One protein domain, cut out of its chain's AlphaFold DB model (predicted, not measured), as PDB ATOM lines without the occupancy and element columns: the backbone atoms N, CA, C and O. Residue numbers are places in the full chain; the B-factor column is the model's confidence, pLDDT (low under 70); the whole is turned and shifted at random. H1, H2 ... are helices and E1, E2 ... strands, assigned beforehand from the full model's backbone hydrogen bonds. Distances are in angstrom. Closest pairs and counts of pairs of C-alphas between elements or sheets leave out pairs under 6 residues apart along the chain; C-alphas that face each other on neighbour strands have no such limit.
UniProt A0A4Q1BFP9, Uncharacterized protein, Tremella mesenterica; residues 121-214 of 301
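Overview. This is residues 121 to 214 of the 301 residues of an uncharacterized protein of Tremella mesenterica (UniProt A0A4Q1BFP9). Look first for a short ribbon of two antiparallel strands, E1 and E2, in the middle, with three helices, H1, H2 and H3, set as a loose triangle to one side of it, H1 and H2 against E2 and H3 against E1. Beyond the end of the ribbon where E1 stops and E2 starts, the small helix H4 and the long link of residues 178 to 201 form a loop-built extension, while the small helix H5 follows E2 at the other end. The printed part has 94 residues, with five named helices and two named strands in the order H1 H2 H3 E1 H4 E2 H5; the class is mixed, helices and strands, though under half of the residues are in named elements. It is only just compact, close to loose, with a radius of gyration of the C-alphas of 14.4 A, and its spans are 39 by 35 by 22 A.

Arrangement. Begin with H1, residues 121 to 130, which touches E2, residues 202 to 207; their closest C-alphas are those of Arg 128 and Trp 207, 5.4 A apart. Further along, H2, residues 139 to 145, touches E2 as well, and there the closest C-alphas are those of Leu 139 and Cys 204, at 5.2 A. Just before H2, residues 137 to 138 pair with residues 204 to 205 of E2, antiparallel. H1 and H2 are only just apart, with their closest C-alphas 8.3 A from each other. Next comes H3, residues 154 to 162, which touches E1, residues 165 to 169, with the C-alphas of Met 159 and Ile 165 closest at 6.0 A. H3 is near H1 and near E2, with 5 pairs of C-alphas within 10 A in each case, and it is apart from H2. E1 and E2 are antiparallel neighbours, with 157 degrees between their N-to-C directions. Check N 166 and O 206, then N 203 and O 168: each pair is within hydrogen-bond range at 2.9 A. H4, residues 174 to 177, and H5, residues 209 to 212, are apart from each other and from H2 and H3. In H1, H2 and H3 every O i to N i+4 pair is within hydrogen-bond range; H4 and H5 are too short for such a pair.

Along the chain. Find C-alpha 121 at (-19.175, -22.440, -28.840); from there H1 runs 14.1 A to His 130. H2 runs 9.7 A from Leu 139 to Ala 145, and H3 runs 12.4 A from Asn 154 to Arg 162. Find C-alpha 165 at (-17.790, -9.185, -30.042), where E1 begins; it runs 12.9 A to Arg 169. H4 goes from Gln 174 to Arg 177, 5.3 A. E2 then runs 14.8 A from Trp 202 to Trp 207, and H5 runs 5.0 A from Glu 209 to C-alpha 212 at (-21.833, -9.931, -21.070).

Size, cuts and confidence. The two C-alphas farthest apart are those of Thr 121 and Ala 179, at 40.1 A. The printed part has no cut. The link from H4 to E2 is long, with 24 residues whose C-alphas lie 8 to 23 A from the mean of the C-alphas. The links H3 to E1, E1 to H4 and E2 to H5 are tight, and those from H1 to H2 and from H2 to H3 are short. The mean pLDDT of the printed part is 82.3; look for values under 70 at residues 148 to 153, 172 to 174, 177 to 180 and 197 of this model.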
ATOM      1  N   THR A 121     -19.387 -22.466 -30.294       89.38
ATOM      2  CA  THR A 121     -19.175 -22.440 -28.840       89.38
ATOM      3  C   THR A 121     -17.689 -22.397 -28.496       89.38
ATOM      4  O   THR A 121     -17.289 -21.631 -27.625       89.38
ATOM      5  N   GLN A 122     -16.857 -23.161 -29.212       89.94
ATOM      6  CA  GLN A 122     -15.405 -23.137 -29.023       89.94
ATOM      7  C   GLN A 122     -14.822 -21.781 -29.424       89.94
ATOM      8  O   GLN A 122     -14.017 -21.234 -28.678       89.94
ATOM      9  N   LEU A 123     -15.282 -21.202 -30.540       90.31
ATOM     10  CA  LEU A 123     -14.860 -19.870 -30.969       90.31
ATOM     11  C   LEU A 123     -15.194 -18.802 -29.922       90.31
ATOM     12  O   LEU A 123     -14.344 -17.984 -29.583       90.31
ATOM     13  N   ARG A 124     -16.423 -18.817 -29.390       91.19
ATOM     14  CA  ARG A 124     -16.866 -17.884 -28.344       91.19
ATOM     15  C   ARG A 124     -16.009 -18.003 -27.100       91.19
ATOM     16  O   ARG A 124     -15.525 -16.991 -26.610       91.19
ATOM     17  N   THR A 125     -15.825 -19.225 -26.607       92.50
ATOM     18  CA  THR A 125     -15.005 -19.478 -25.422       92.50
ATOM     19  C   THR A 125     -13.580 -19.003 -25.660       92.50
ATOM     20  O   THR A 125     -13.059 -18.277 -24.826       92.50
ATOM     21  N   TYR A 126     -12.993 -19.319 -26.815       92.56
ATOM     22  CA  TYR A 126     -11.640 -18.901 -27.165       92.56
ATOM     23  C   TYR A 126     -11.493 -17.374 -27.207       92.56
ATOM     24  O   TYR A 126     -10.578 -16.824 -26.601       92.56
ATOM     25  N   ILE A 127     -12.408 -16.666 -27.881       93.25
ATOM     26  CA  ILE A 127     -12.376 -15.198 -27.922       93.25
ATOM     27  C   ILE A 127     -12.539 -14.639 -26.510       93.25
ATOM     28  O   ILE A 127     -11.746 -13.801 -26.106       93.25
ATOM     29  N   ARG A 128     -13.502 -15.143 -25.736       92.75
ATOM     30  CA  ARG A 128     -13.757 -14.693 -24.366       92.75
ATOM     31  C   ARG A 128     -12.563 -14.899 -23.431       92.75
ATOM     32  O   ARG A 128     -12.309 -14.040 -22.597       92.75
ATOM     33  N   THR A 129     -11.843 -16.016 -23.535       92.69
ATOM     34  CA  THR A 129     -10.707 -16.315 -22.646       92.69
ATOM     35  C   THR A 129      -9.425 -15.606 -23.062       92.69
ATOM     36  O   THR A 129      -8.619 -15.266 -22.198       92.69
ATOM     37  N   HIS A 130      -9.213 -15.401 -24.365       92.12
ATOM     38  CA  HIS A 130      -7.962 -14.852 -24.891       92.12
ATOM     39  C   HIS A 130      -8.030 -13.373 -25.267       92.12
ATOM     40  O   HIS A 130      -6.978 -12.753 -25.415       92.12
ATOM     41  N   SER A 131      -9.220 -12.782 -25.406       92.50
ATOM     42  CA  SER A 131      -9.336 -11.338 -25.584       92.50
ATOM     43  C   SER A 131      -9.238 -10.641 -24.234       92.50
ATOM     44  O   SER A 131     -10.061 -10.866 -23.350       92.50
ATOM     45  N   GLN A 132      -8.257  -9.761 -24.103       89.00
ATOM     46  CA  GLN A 132      -8.145  -8.823 -22.991       89.00
ATOM     47  C   GLN A 132      -8.256  -7.396 -23.543       89.00
ATOM     48  O   GLN A 132      -7.997  -7.190 -24.733       89.00
ATOM     49  N   PRO A 133      -8.564  -6.382 -22.712       85.00
ATOM     50  CA  PRO A 133      -8.689  -4.997 -23.178       85.00
ATOM     51  C   PRO A 133      -7.482  -4.508 -23.997       85.00
ATOM     52  O   PRO A 133      -7.652  -3.848 -25.018       85.00
ATOM     53  N   LEU A 134      -6.269  -4.898 -23.592       88.31
ATOM     54  CA  LEU A 134      -5.011  -4.537 -24.261       88.31
ATOM     55  C   LEU A 134      -4.493  -5.605 -25.236       88.31
ATOM     56  O   LEU A 134      -3.572  -5.333 -26.000       88.31
ATOM     57  N   SER A 135      -5.067  -6.810 -25.221       91.50
ATOM     58  CA  SER A 135      -4.616  -7.940 -26.038       91.50
ATOM     59  C   SER A 135      -5.781  -8.499 -26.856       91.50
ATOM     60  O   SER A 135      -6.485  -9.396 -26.383       91.50
ATOM     61  N   PRO A 136      -6.014  -7.986 -28.078       92.69
ATOM     62  CA  PRO A 136      -6.984  -8.581 -28.985       92.69
ATOM     63  C   PRO A 136      -6.601  -9.982 -29.434       92.69
ATOM     64  O   PRO A 136      -5.426 -10.324 -29.566       92.69
ATOM     65  N   VAL A 137      -7.613 -10.728 -29.870       93.56
ATOM     66  CA  VAL A 137      -7.392 -11.932 -30.666       93.56
ATOM     67  C   VAL A 137      -7.192 -11.541 -32.131       93.56
ATOM     68  O   VAL A 137      -8.040 -10.885 -32.744       93.56
ATOM     69  N   SER A 138      -6.067 -11.956 -32.718       91.50
ATOM     70  CA  SER A 138      -5.794 -11.739 -34.141       91.50
ATOM     71  C   SER A 138      -6.740 -12.565 -35.008       91.50
ATOM     72  O   SER A 138      -6.835 -13.785 -34.867       91.50
ATOM     73  N   LEU A 139      -7.379 -11.924 -35.988       88.50
ATOM     74  CA  LEU A 139      -8.248 -12.642 -36.914       88.50
ATOM     75  C   LEU A 139      -7.465 -13.593 -37.828       88.50
ATOM     76  O   LEU A 139      -8.008 -14.603 -38.269       88.50
ATOM     77  N   ARG A 140      -6.192 -13.295 -38.117       86.88
ATOM     78  CA  ARG A 140      -5.338 -14.185 -38.914       86.88
ATOM     79  C   ARG A 140      -5.201 -15.550 -38.240       86.88
ATOM     80  O   ARG A 140      -5.337 -16.563 -38.914       86.88
ATOM     81  N   LEU A 141      -5.007 -15.548 -36.922       88.19
ATOM     82  CA  LEU A 141      -4.924 -16.758 -36.113       88.19
ATOM     83  C   LEU A 141      -6.257 -17.514 -36.123       88.19
ATOM     84  O   LEU A 141      -6.280 -18.709 -36.397       88.19
ATOM     85  N   LEU A 142      -7.375 -16.811 -35.919       87.81
ATOM     86  CA  LEU A 142      -8.705 -17.430 -35.967       87.81
ATOM     87  C   LEU A 142      -9.009 -18.060 -37.333       87.81
ATOM     88  O   LEU A 142      -9.563 -19.149 -37.389       87.81
ATOM     89  N   ARG A 143      -8.618 -17.408 -38.435       84.56
ATOM     90  CA  ARG A 143      -8.780 -17.945 -39.797       84.56
ATOM     91  C   ARG A 143      -7.946 -19.189 -40.053       84.56
ATOM     92  O   ARG A 143      -8.366 -20.044 -40.821       84.56
ATOM     93  N   GLU A 144      -6.750 -19.252 -39.483       82.75
ATOM     94  CA  GLU A 144      -5.883 -20.423 -39.592       82.75
ATOM     95  C   GLU A 144      -6.441 -21.596 -38.777       82.75
ATOM     96  O   GLU A 144      -6.423 -22.734 -39.247       82.75
ATOM     97  N   ALA A 145      -7.023 -21.304 -37.611       83.69
ATOM     98  CA  ALA A 145      -7.630 -22.291 -36.725       83.69
ATOM     99  C   ALA A 145      -8.942 -22.902 -37.248       83.69
ATOM    100  O   ALA A 145      -9.348 -23.959 -36.768       83.69
ATOM    101  N   THR A 146      -9.612 -22.262 -38.216       78.75
ATOM    102  CA  THR A 146     -10.898 -22.722 -38.775       78.75
ATOM    103  C   THR A 146     -10.796 -23.414 -40.148       78.75
ATOM    104  O   THR A 146     -11.820 -23.719 -40.765       78.75
ATOM    105  N   GLN A 147      -9.585 -23.664 -40.663       71.50
ATOM    106  CA  GLN A 147      -9.353 -24.400 -41.922       71.50
ATOM    107  C   GLN A 147      -9.185 -25.915 -41.683       71.50
ATOM    108  O   GLN A 147      -8.680 -26.283 -40.628       71.50
ATOM    109  N   PRO A 148      -9.515 -26.804 -42.649       58.84
ATOM    110  CA  PRO A 148     -10.023 -26.548 -43.994       58.84
ATOM    111  C   PRO A 148     -11.549 -26.735 -44.022       58.84
ATOM    112  O   PRO A 148     -12.058 -27.798 -43.694       58.84
ATOM    113  N   SER A 149     -12.300 -25.716 -44.442       57.03
ATOM    114  CA  SER A 149     -13.742 -25.801 -44.748       57.03
ATOM    115  C   SER A 149     -14.678 -26.342 -43.649       57.03
ATOM    116  O   SER A 149     -14.952 -27.533 -43.580       57.03
ATOM    117  N   SER A 150     -15.286 -25.427 -42.884       52.62
ATOM    118  CA  SER A 150     -16.705 -25.490 -42.451       52.62
ATOM    119  C   SER A 150     -17.123 -24.180 -41.776       52.62
ATOM    120  O   SER A 150     -18.243 -23.704 -41.947       52.62
ATOM    121  N   PHE A 151     -16.192 -23.540 -41.069       54.75
ATOM    122  CA  PHE A 151     -16.438 -22.285 -40.371       54.75
ATOM    123  C   PHE A 151     -16.066 -21.097 -41.272       54.75
ATOM    124  O   PHE A 151     -14.937 -20.605 -41.278       54.75
ATOM    125  N   SER A 152     -17.018 -20.663 -42.103       62.22
ATOM    126  CA  SER A 152     -16.901 -19.379 -42.809       62.22
ATOM    127  C   SER A 152     -16.784 -18.225 -41.797       62.22
ATOM    128  O   SER A 152     -17.070 -18.391 -40.615       62.22
ATOM    129  N   LEU A 153     -16.381 -17.028 -42.228       65.62
ATOM    130  CA  LEU A 153     -16.345 -15.847 -41.347       65.62
ATOM    131  C   LEU A 153     -17.755 -15.354 -40.941       65.62
ATOM    132  O   LEU A 153     -17.864 -14.431 -40.140       65.62
ATOM    133  N   ASN A 154     -18.822 -15.983 -41.451       76.19
ATOM    134  CA  ASN A 154     -20.222 -15.647 -41.167       76.19
ATOM    135  C   ASN A 154     -20.559 -15.645 -39.664       76.19
ATOM    136  O   ASN A 154     -21.143 -14.669 -39.205       76.19
ATOM    137  N   PRO A 155     -20.177 -16.663 -38.872       83.62
ATOM    138  CA  PRO A 155     -20.380 -16.658 -37.426       83.62
ATOM    139  C   PRO A 155     -19.753 -15.465 -36.692       83.62
ATOM    140  O   PRO A 155     -20.334 -14.998 -35.720       83.62
ATOM    141  N   LEU A 156     -18.626 -14.909 -37.155       87.88
ATOM    142  CA  LEU A 156     -18.095 -13.668 -36.571       87.88
ATOM    143  C   LEU A 156     -18.990 -12.466 -36.902       87.88
ATOM    144  O   LEU A 156     -19.263 -11.659 -36.019       87.88
ATOM    145  N   THR A 157     -19.517 -12.378 -38.128       87.00
ATOM    146  CA  THR A 157     -20.529 -11.364 -38.483       87.00
ATOM    147  C   THR A 157     -21.783 -11.498 -37.614       87.00
ATOM    148  O   THR A 157     -22.344 -10.509 -37.151       87.00
ATOM    149  N   GLU A 158     -22.245 -12.723 -37.364       87.69
ATOM    150  CA  GLU A 158     -23.424 -12.983 -36.534       87.69
ATOM    151  C   GLU A 158     -23.185 -12.595 -35.066       87.69
ATOM    152  O   GLU A 158     -24.025 -11.953 -34.437       87.69
ATOM    153  N   MET A 159     -22.012 -12.919 -34.522       90.25
ATOM    154  CA  MET A 159     -21.629 -12.524 -33.164       90.25
ATOM    155  C   MET A 159     -21.490 -11.003 -33.030       90.25
ATOM    156  O   MET A 159     -21.895 -10.432 -32.015       90.25
ATOM    157  N   GLU A 160     -20.969 -10.330 -34.058       89.25
ATOM    158  CA  GLU A 160     -20.868  -8.870 -34.092       89.25
ATOM    159  C   GLU A 160     -22.239  -8.197 -34.205       89.25
ATOM    160  O   GLU A 160     -22.512  -7.256 -33.467       89.25
ATOM    161  N   THR A 161     -23.135  -8.683 -35.071       87.50
ATOM    162  CA  THR A 161     -24.493  -8.113 -35.193       87.50
ATOM    163  C   THR A 161     -25.304  -8.304 -33.919       87.50
ATOM    164  O   THR A 161     -26.075  -7.426 -33.536       87.50
ATOM    165  N   ARG A 162     -25.085  -9.414 -33.204       87.94
ATOM    166  CA  ARG A 162     -25.604  -9.578 -31.846       87.94
ATOM    167  C   ARG A 162     -24.965  -8.586 -30.884       87.94
ATOM    168  O   ARG A 162     -25.615  -8.233 -29.910       87.94
ATOM    169  N   GLY A 163     -23.725  -8.160 -31.109       87.50
ATOM    170  CA  GLY A 163     -22.936  -7.263 -30.260       87.50
ATOM    171  C   GLY A 163     -22.083  -7.990 -29.221       87.50
ATOM    172  O   GLY A 163     -21.686  -7.400 -28.236       87.50
ATOM    173  N   GLU A 164     -21.888  -9.301 -29.351       90.50
ATOM    174  CA  GLU A 164     -21.110 -10.100 -28.384       90.50
ATOM    175  C   GLU A 164     -19.601  -9.895 -28.527       90.50
ATOM    176  O   GLU A 164     -18.844 -10.116 -27.585       90.50
ATOM    177  N   ILE A 165     -19.177  -9.486 -29.718       92.94
ATOM    178  CA  ILE A 165     -17.790  -9.185 -30.042       92.94
ATOM    179  C   ILE A 165     -17.688  -7.839 -30.742       92.94
ATOM    180  O   ILE A 165     -18.627  -7.384 -31.398       92.94
ATOM    181  N   LEU A 166     -16.501  -7.255 -30.654       91.56
ATOM    182  CA  LEU A 166     -16.116  -6.030 -31.336       91.56
ATOM    183  C   LEU A 166     -15.031  -6.370 -32.358       91.56
ATOM    184  O   LEU A 166     -14.038  -7.019 -32.021       91.56
ATOM    185  N   ILE A 167     -15.207  -5.937 -33.608       91.75
ATOM    186  CA  ILE A 167     -14.259  -6.210 -34.694       91.75
ATOM    187  C   ILE A 167     -13.577  -4.914 -35.130       91.75
ATOM    188  O   ILE A 167     -14.209  -4.001 -35.668       91.75
ATOM    189  N   MET A 168     -12.253  -4.865 -34.987       89.75
ATOM    190  CA  MET A 168     -11.451  -3.781 -35.551       89.75
ATOM    191  C   MET A 168     -11.207  -4.025 -37.035       89.75
ATOM    192  O   MET A 168     -10.731  -5.088 -37.456       89.75
ATOM    193  N   ARG A 169     -11.499  -2.995 -37.827       87.12
ATOM    194  CA  ARG A 169     -11.353  -2.983 -39.281       87.12
ATOM    195  C   ARG A 169     -10.249  -2.014 -39.676       87.12
ATOM    196  O   ARG A 169     -10.149  -0.925 -39.127       87.12
ATOM    197  N   SER A 170      -9.446  -2.387 -40.660       85.44
ATOM    198  CA  SER A 170      -8.474  -1.485 -41.264       85.44
ATOM    199  C   SER A 170      -9.144  -0.532 -42.248       85.44
ATOM    200  O   SER A 170     -10.052  -0.928 -42.991       85.44
ATOM    201  N   LEU A 171      -8.583   0.669 -42.329       79.31
ATOM    202  CA  LEU A 171      -8.902   1.691 -43.329       79.31
ATOM    203  C   LEU A 171      -8.025   1.567 -44.592       79.31
ATOM    204  O   LEU A 171      -8.143   2.349 -45.517       79.31
ATOM    205  N   GLY A 172      -7.153   0.557 -44.671       67.56
ATOM    206  CA  GLY A 172      -6.184   0.405 -45.763       67.56
ATOM    207  C   GLY A 172      -6.750  -0.075 -47.106       67.56
ATOM    208  O   GLY A 172      -5.959  -0.386 -47.998       67.56
ATOM    209  N   ALA A 173      -8.071  -0.184 -47.259       68.12
ATOM    210  CA  ALA A 173      -8.699  -0.442 -48.556       68.12
ATOM    211  C   ALA A 173      -8.714   0.852 -49.378       68.12
ATOM    212  O   ALA A 173      -8.856   1.922 -48.798       68.12
ATOM    213  N   GLN A 174      -8.590   0.760 -50.707       68.38
ATOM    214  CA  GLN A 174      -8.542   1.927 -51.604       68.38
ATOM    215  C   GLN A 174      -9.662   2.946 -51.317       68.38
ATOM    216  O   GLN A 174      -9.428   4.143 -51.329       68.38
ATOM    217  N   GLU A 175     -10.846   2.454 -50.951       72.25
ATOM    218  CA  GLU A 175     -12.052   3.224 -50.612       72.25
ATOM    219  C   GLU A 175     -11.923   4.126 -49.361       72.25
ATOM    220  O   GLU A 175     -12.765   4.997 -49.151       72.25
ATOM    221  N   PHE A 176     -10.916   3.900 -48.506       72.00
ATOM    222  CA  PHE A 176     -10.706   4.606 -47.230       72.00
ATOM    223  C   PHE A 176      -9.260   5.091 -47.033       72.00
ATOM    224  O   PHE A 176      -8.912   5.545 -45.943       72.00
ATOM    225  N   ARG A 177      -8.406   4.966 -48.060       69.38
ATOM    226  CA  ARG A 177      -7.014   5.442 -48.009       69.38
ATOM    227  C   ARG A 177      -6.903   6.953 -48.152       69.38
ATOM    228  O   ARG A 177      -5.988   7.534 -47.574       69.38
ATOM    229  N   ASP A 178      -7.824   7.562 -48.888       62.47
ATOM    230  CA  ASP A 178      -7.780   8.986 -49.191       62.47
ATOM    231  C   ASP A 178      -8.600   9.776 -48.165       62.47
ATOM    232  O   ASP A 178      -9.730   9.417 -47.822       62.47
ATOM    233  N   ALA A 179      -8.006  10.850 -47.646       62.44
ATOM    234  CA  ALA A 179      -8.693  11.802 -46.786       62.44
ATOM    235  C   ALA A 179      -9.732  12.602 -47.602       62.44
ATOM    236  O   ALA A 179      -9.483  12.903 -48.770       62.44
ATOM    237  N   PRO A 180     -10.861  13.015 -47.001       69.38
ATOM    238  CA  PRO A 180     -11.208  12.876 -45.591       69.38
ATOM    239  C   PRO A 180     -11.829  11.513 -45.260       69.38
ATOM    240  O   PRO A 180     -12.638  10.969 -46.012       69.38
ATOM    241  N   LEU A 181     -11.486  10.985 -44.080       72.25
ATOM    242  CA  LEU A 181     -12.197   9.837 -43.525       72.25
ATOM    243  C   LEU A 181     -13.683  10.185 -43.349       72.25
ATOM    244  O   LEU A 181     -14.008  11.329 -43.017       72.25
ATOM    245  N   PRO A 182     -14.593   9.219 -43.548       73.94
ATOM    246  CA  PRO A 182     -15.999   9.439 -43.257       73.94
ATOM    247  C   PRO A 182     -16.187   9.825 -41.788       73.94
ATOM    248  O   PRO A 182     -15.629   9.193 -40.890       73.94
ATOM    249  N   ARG A 183     -17.001  10.860 -41.572       78.00
ATOM    250  CA  ARG A 183     -17.484  11.279 -40.254       78.00
ATOM    251  C   ARG A 183     -18.213  10.138 -39.542       78.00
ATOM    252  O   ARG A 183     -18.705   9.208 -40.196       78.00
ATOM    253  N   LEU A 184     -18.283  10.182 -38.211       81.00
ATOM    254  CA  LEU A 184     -18.796   9.063 -37.423       81.00
ATOM    255  C   LEU A 184     -20.221   8.684 -37.863       81.00
ATOM    256  O   LEU A 184     -21.129   9.507 -37.921       81.00
ATOM    257  N   GLY A 185     -20.416   7.412 -38.219       75.12
ATOM    258  CA  GLY A 185     -21.715   6.885 -38.649       75.12
ATOM    259  C   GLY A 185     -22.187   7.328 -40.042       75.12
ATOM    260  O   GLY A 185     -23.214   6.820 -40.500       75.12
ATOM    261  N   ARG A 186     -21.471   8.222 -40.736       83.19
ATOM    262  CA  ARG A 186     -21.805   8.663 -42.096       83.19
ATOM    263  C   ARG A 186     -21.063   7.815 -43.139       83.19
ATOM    264  O   ARG A 186     -19.949   7.356 -42.885       83.19
ATOM    265  N   PRO A 187     -21.673   7.550 -44.306       83.31
ATOM    266  CA  PRO A 187     -20.961   6.913 -45.402       83.31
ATOM    267  C   PRO A 187     -19.905   7.858 -45.992       83.31
ATOM    268  O   PRO A 187     -20.035   9.081 -45.922       83.31
ATOM    269  N   ASN A 188     -18.859   7.286 -46.587       82.56
ATOM    270  CA  ASN A 188     -17.885   8.039 -47.379       82.56
ATOM    271  C   ASN A 188     -18.481   8.481 -48.734       82.56
ATOM    272  O   ASN A 188     -19.637   8.198 -49.051       82.56
ATOM    273  N   VAL A 189     -17.660   9.123 -49.573       80.69
ATOM    274  CA  VAL A 189     -18.030   9.546 -50.941       80.69
ATOM    275  C   VAL A 189     -18.521   8.372 -51.806       80.69
ATOM    276  O   VAL A 189     -19.326   8.558 -52.714       80.69
ATOM    277  N   TYR A 190     -18.089   7.149 -51.494       79.31
ATOM    278  CA  TYR A 190     -18.488   5.917 -52.177       79.31
ATOM    279  C   TYR A 190     -19.742   5.252 -51.582       79.31
ATOM    280  O   TYR A 190     -20.105   4.155 -52.001       79.31
ATOM    281  N   GLY A 191     -20.408   5.876 -50.604       80.81
ATOM    282  CA  GLY A 191     -21.603   5.320 -49.966       80.81
ATOM    283  C   GLY A 191     -21.322   4.225 -48.927       80.81
ATOM    284  O   GLY A 191     -22.257   3.572 -48.472       80.81
ATOM    285  N   LEU A 192     -20.062   4.010 -48.539       79.38
ATOM    286  CA  LEU A 192     -19.643   2.944 -47.626       79.38
ATOM    287  C   LEU A 192     -19.449   3.478 -46.204       79.38
ATOM    288  O   LEU A 192     -18.705   4.442 -45.997       79.38
ATOM    289  N   LYS A 193     -20.063   2.835 -45.203       79.56
ATOM    290  CA  LYS A 193     -19.792   3.139 -43.789       79.56
ATOM    291  C   LYS A 193     -18.495   2.466 -43.328       79.56
ATOM    292  O   LYS A 193     -18.048   1.471 -43.891       79.56
ATOM    293  N   ILE A 194     -17.908   2.962 -42.237       78.31
ATOM    294  CA  ILE A 194     -16.697   2.373 -41.623       78.31
ATOM    295  C   ILE A 194     -16.926   0.909 -41.210       78.31
ATOM    296  O   ILE A 194     -16.026   0.074 -41.344       78.31
ATOM    297  N   THR A 195     -18.132   0.606 -40.723       77.56
ATOM    298  CA  THR A 195     -18.576  -0.735 -40.316       77.56
ATOM    299  C   THR A 195     -18.817  -1.661 -41.501       77.56
ATOM    300  O   THR A 195     -18.655  -2.879 -41.376       77.56
ATOM    301  N   ASP A 196     -19.159  -1.091 -42.655       74.81
ATOM    302  CA  ASP A 196     -19.391  -1.844 -43.878       74.81
ATOM    303  C   ASP A 196     -18.043  -2.261 -44.447       74.81
ATOM    304  O   ASP A 196     -17.090  -1.483 -44.457       74.81
ATOM    305  N   GLY A 197     -17.922  -3.506 -44.899       67.06
ATOM    306  CA  GLY A 197     -16.679  -3.983 -45.488       67.06
ATOM    307  C   GLY A 197     -16.564  -5.494 -45.525       67.06
ATOM    308  O   GLY A 197     -17.118  -6.216 -44.696       67.06
ATOM    309  N   ARG A 198     -15.793  -5.976 -46.501       74.19
ATOM    310  CA  ARG A 198     -15.471  -7.398 -46.627       74.19
ATOM    311  C   ARG A 198     -14.648  -7.862 -45.421       74.19
ATOM    312  O   ARG A 198     -13.863  -7.070 -44.886       74.19
ATOM    313  N   PRO A 199     -14.723  -9.155 -45.055       75.25
ATOM    314  CA  PRO A 199     -13.932  -9.690 -43.955       75.25
ATOM    315  C   PRO A 199     -12.430  -9.435 -44.107       75.25
ATOM    316  O   PRO A 199     -11.712  -9.354 -43.119       75.25
ATOM    317  N   ASP A 200     -11.926  -9.249 -45.326       77.69
ATOM    318  CA  ASP A 200     -10.524  -8.920 -45.598       77.69
ATOM    319  C   ASP A 200     -10.014  -7.646 -44.893       77.69
ATOM    320  O   ASP A 200      -8.832  -7.526 -44.577       77.69
ATOM    321  N   ARG A 201     -10.905  -6.709 -44.549       83.00
ATOM    322  CA  ARG A 201     -10.546  -5.512 -43.772       83.00
ATOM    323  C   ARG A 201     -10.430  -5.774 -42.279       83.00
ATOM    324  O   ARG A 201      -9.873  -4.945 -41.568       83.00
ATOM    325  N   TRP A 202     -10.940  -6.886 -41.775       87.38
ATOM    326  CA  TRP A 202     -10.905  -7.176 -40.350       87.38
ATOM    327  C   TRP A 202      -9.478  -7.521 -39.909       87.38
ATOM    328  O   TRP A 202      -8.703  -8.125 -40.660       87.38
ATOM    329  N   ARG A 203      -9.103  -7.098 -38.704       88.38
ATOM    330  CA  ARG A 203      -7.749  -7.284 -38.162       88.38
ATOM    331  C   ARG A 203      -7.777  -8.061 -36.859       88.38
ATOM    332  O   ARG A 203      -7.123  -9.097 -36.748       88.38
ATOM    333  N   CYS A 204      -8.576  -7.581 -35.918       91.75
ATOM    334  CA  CYS A 204      -8.583  -8.043 -34.541       91.75
ATOM    335  C   CYS A 204     -10.012  -8.123 -34.006       91.75
ATOM    336  O   CYS A 204     -10.888  -7.385 -34.469       91.75
ATOM    337  N   VAL A 205     -10.222  -9.010 -33.037       93.50
ATOM    338  CA  VAL A 205     -11.511  -9.257 -32.390       93.50
ATOM    339  C   VAL A 205     -11.354  -9.157 -30.872       93.50
ATOM    340  O   VAL A 205     -10.390  -9.683 -30.310       93.50
ATOM    341  N   TRP A 206     -12.318  -8.509 -30.220       95.12
ATOM    342  CA  TRP A 206     -12.451  -8.437 -28.765       95.12
ATOM    343  C   TRP A 206     -13.788  -9.017 -28.332       95.12
ATOM    344  O   TRP A 206     -14.783  -8.898 -29.049       95.12
ATOM    345  N   TRP A 207     -13.817  -9.603 -27.142       94.56
ATOM    346  CA  TRP A 207     -15.051  -9.914 -26.440       94.56
ATOM    347  C   TRP A 207     -15.644  -8.650 -25.815       94.56
ATOM    348  O   TRP A 207     -14.926  -7.868 -25.189       94.56
ATOM    349  N   ASP A 208     -16.955  -8.454 -25.958       92.12
ATOM    350  CA  ASP A 208     -17.650  -7.373 -25.261       92.12
ATOM    351  C   ASP A 208     -18.014  -7.805 -23.828       92.12
ATOM    352  O   ASP A 208     -19.096  -8.334 -23.546       92.12
ATOM    353  N   GLU A 209     -17.091  -7.554 -22.896       90.56
ATOM    354  CA  GLU A 209     -17.311  -7.800 -21.468       90.56
ATOM    355  C   GLU A 209     -18.450  -6.960 -20.879       90.56
ATOM    356  O   GLU A 209     -19.120  -7.397 -19.938       90.56
ATOM    357  N   LEU A 210     -18.670  -5.743 -21.384       88.06
ATOM    358  CA  LEU A 210     -19.714  -4.862 -20.862       88.06
ATOM    359  C   LEU A 210     -21.086  -5.430 -21.193       88.06
ATOM    360  O   LEU A 210     -21.988  -5.416 -20.346       88.06
ATOM    361  N   LYS A 211     -21.220  -5.999 -22.390       87.50
ATOM    362  CA  LYS A 211     -22.471  -6.605 -22.817       87.50
ATOM    363  C   LYS A 211     -22.732  -7.901 -22.081       87.50
ATOM    364  O   LYS A 211     -23.860  -8.125 -21.648       87.50
ATOM    365  N   GLU A 212     -21.707  -8.722 -21.882       87.38
ATOM    366  CA  GLU A 212     -21.833  -9.931 -21.070       87.38
ATOM    367  C   GLU A 212     -22.281  -9.618 -19.633       87.38
ATOM    368  O   GLU A 212     -23.127 -10.317 -19.080       87.38
ATOM    369  N   ARG A 213     -21.778  -8.528 -19.042       89.50
ATOM    370  CA  ARG A 213     -22.194  -8.065 -17.707       89.50
ATOM    371  C   ARG A 213     -23.571  -7.384 -17.692       89.50
ATOM    372  O   ARG A 213     -23.975  -6.893 -16.641       89.50
ATOM    373  N   GLY A 214     -24.261  -7.299 -18.831       86.69
ATOM    374  CA  GLY A 214     -25.550  -6.614 -18.961       86.69
ATOM    375  C   GLY A 214     -25.470  -5.096 -18.777       86.69
ATOM    376  O   GLY A 214     -26.490  -4.456 -18.541       86.69
TER     377      GLY A 214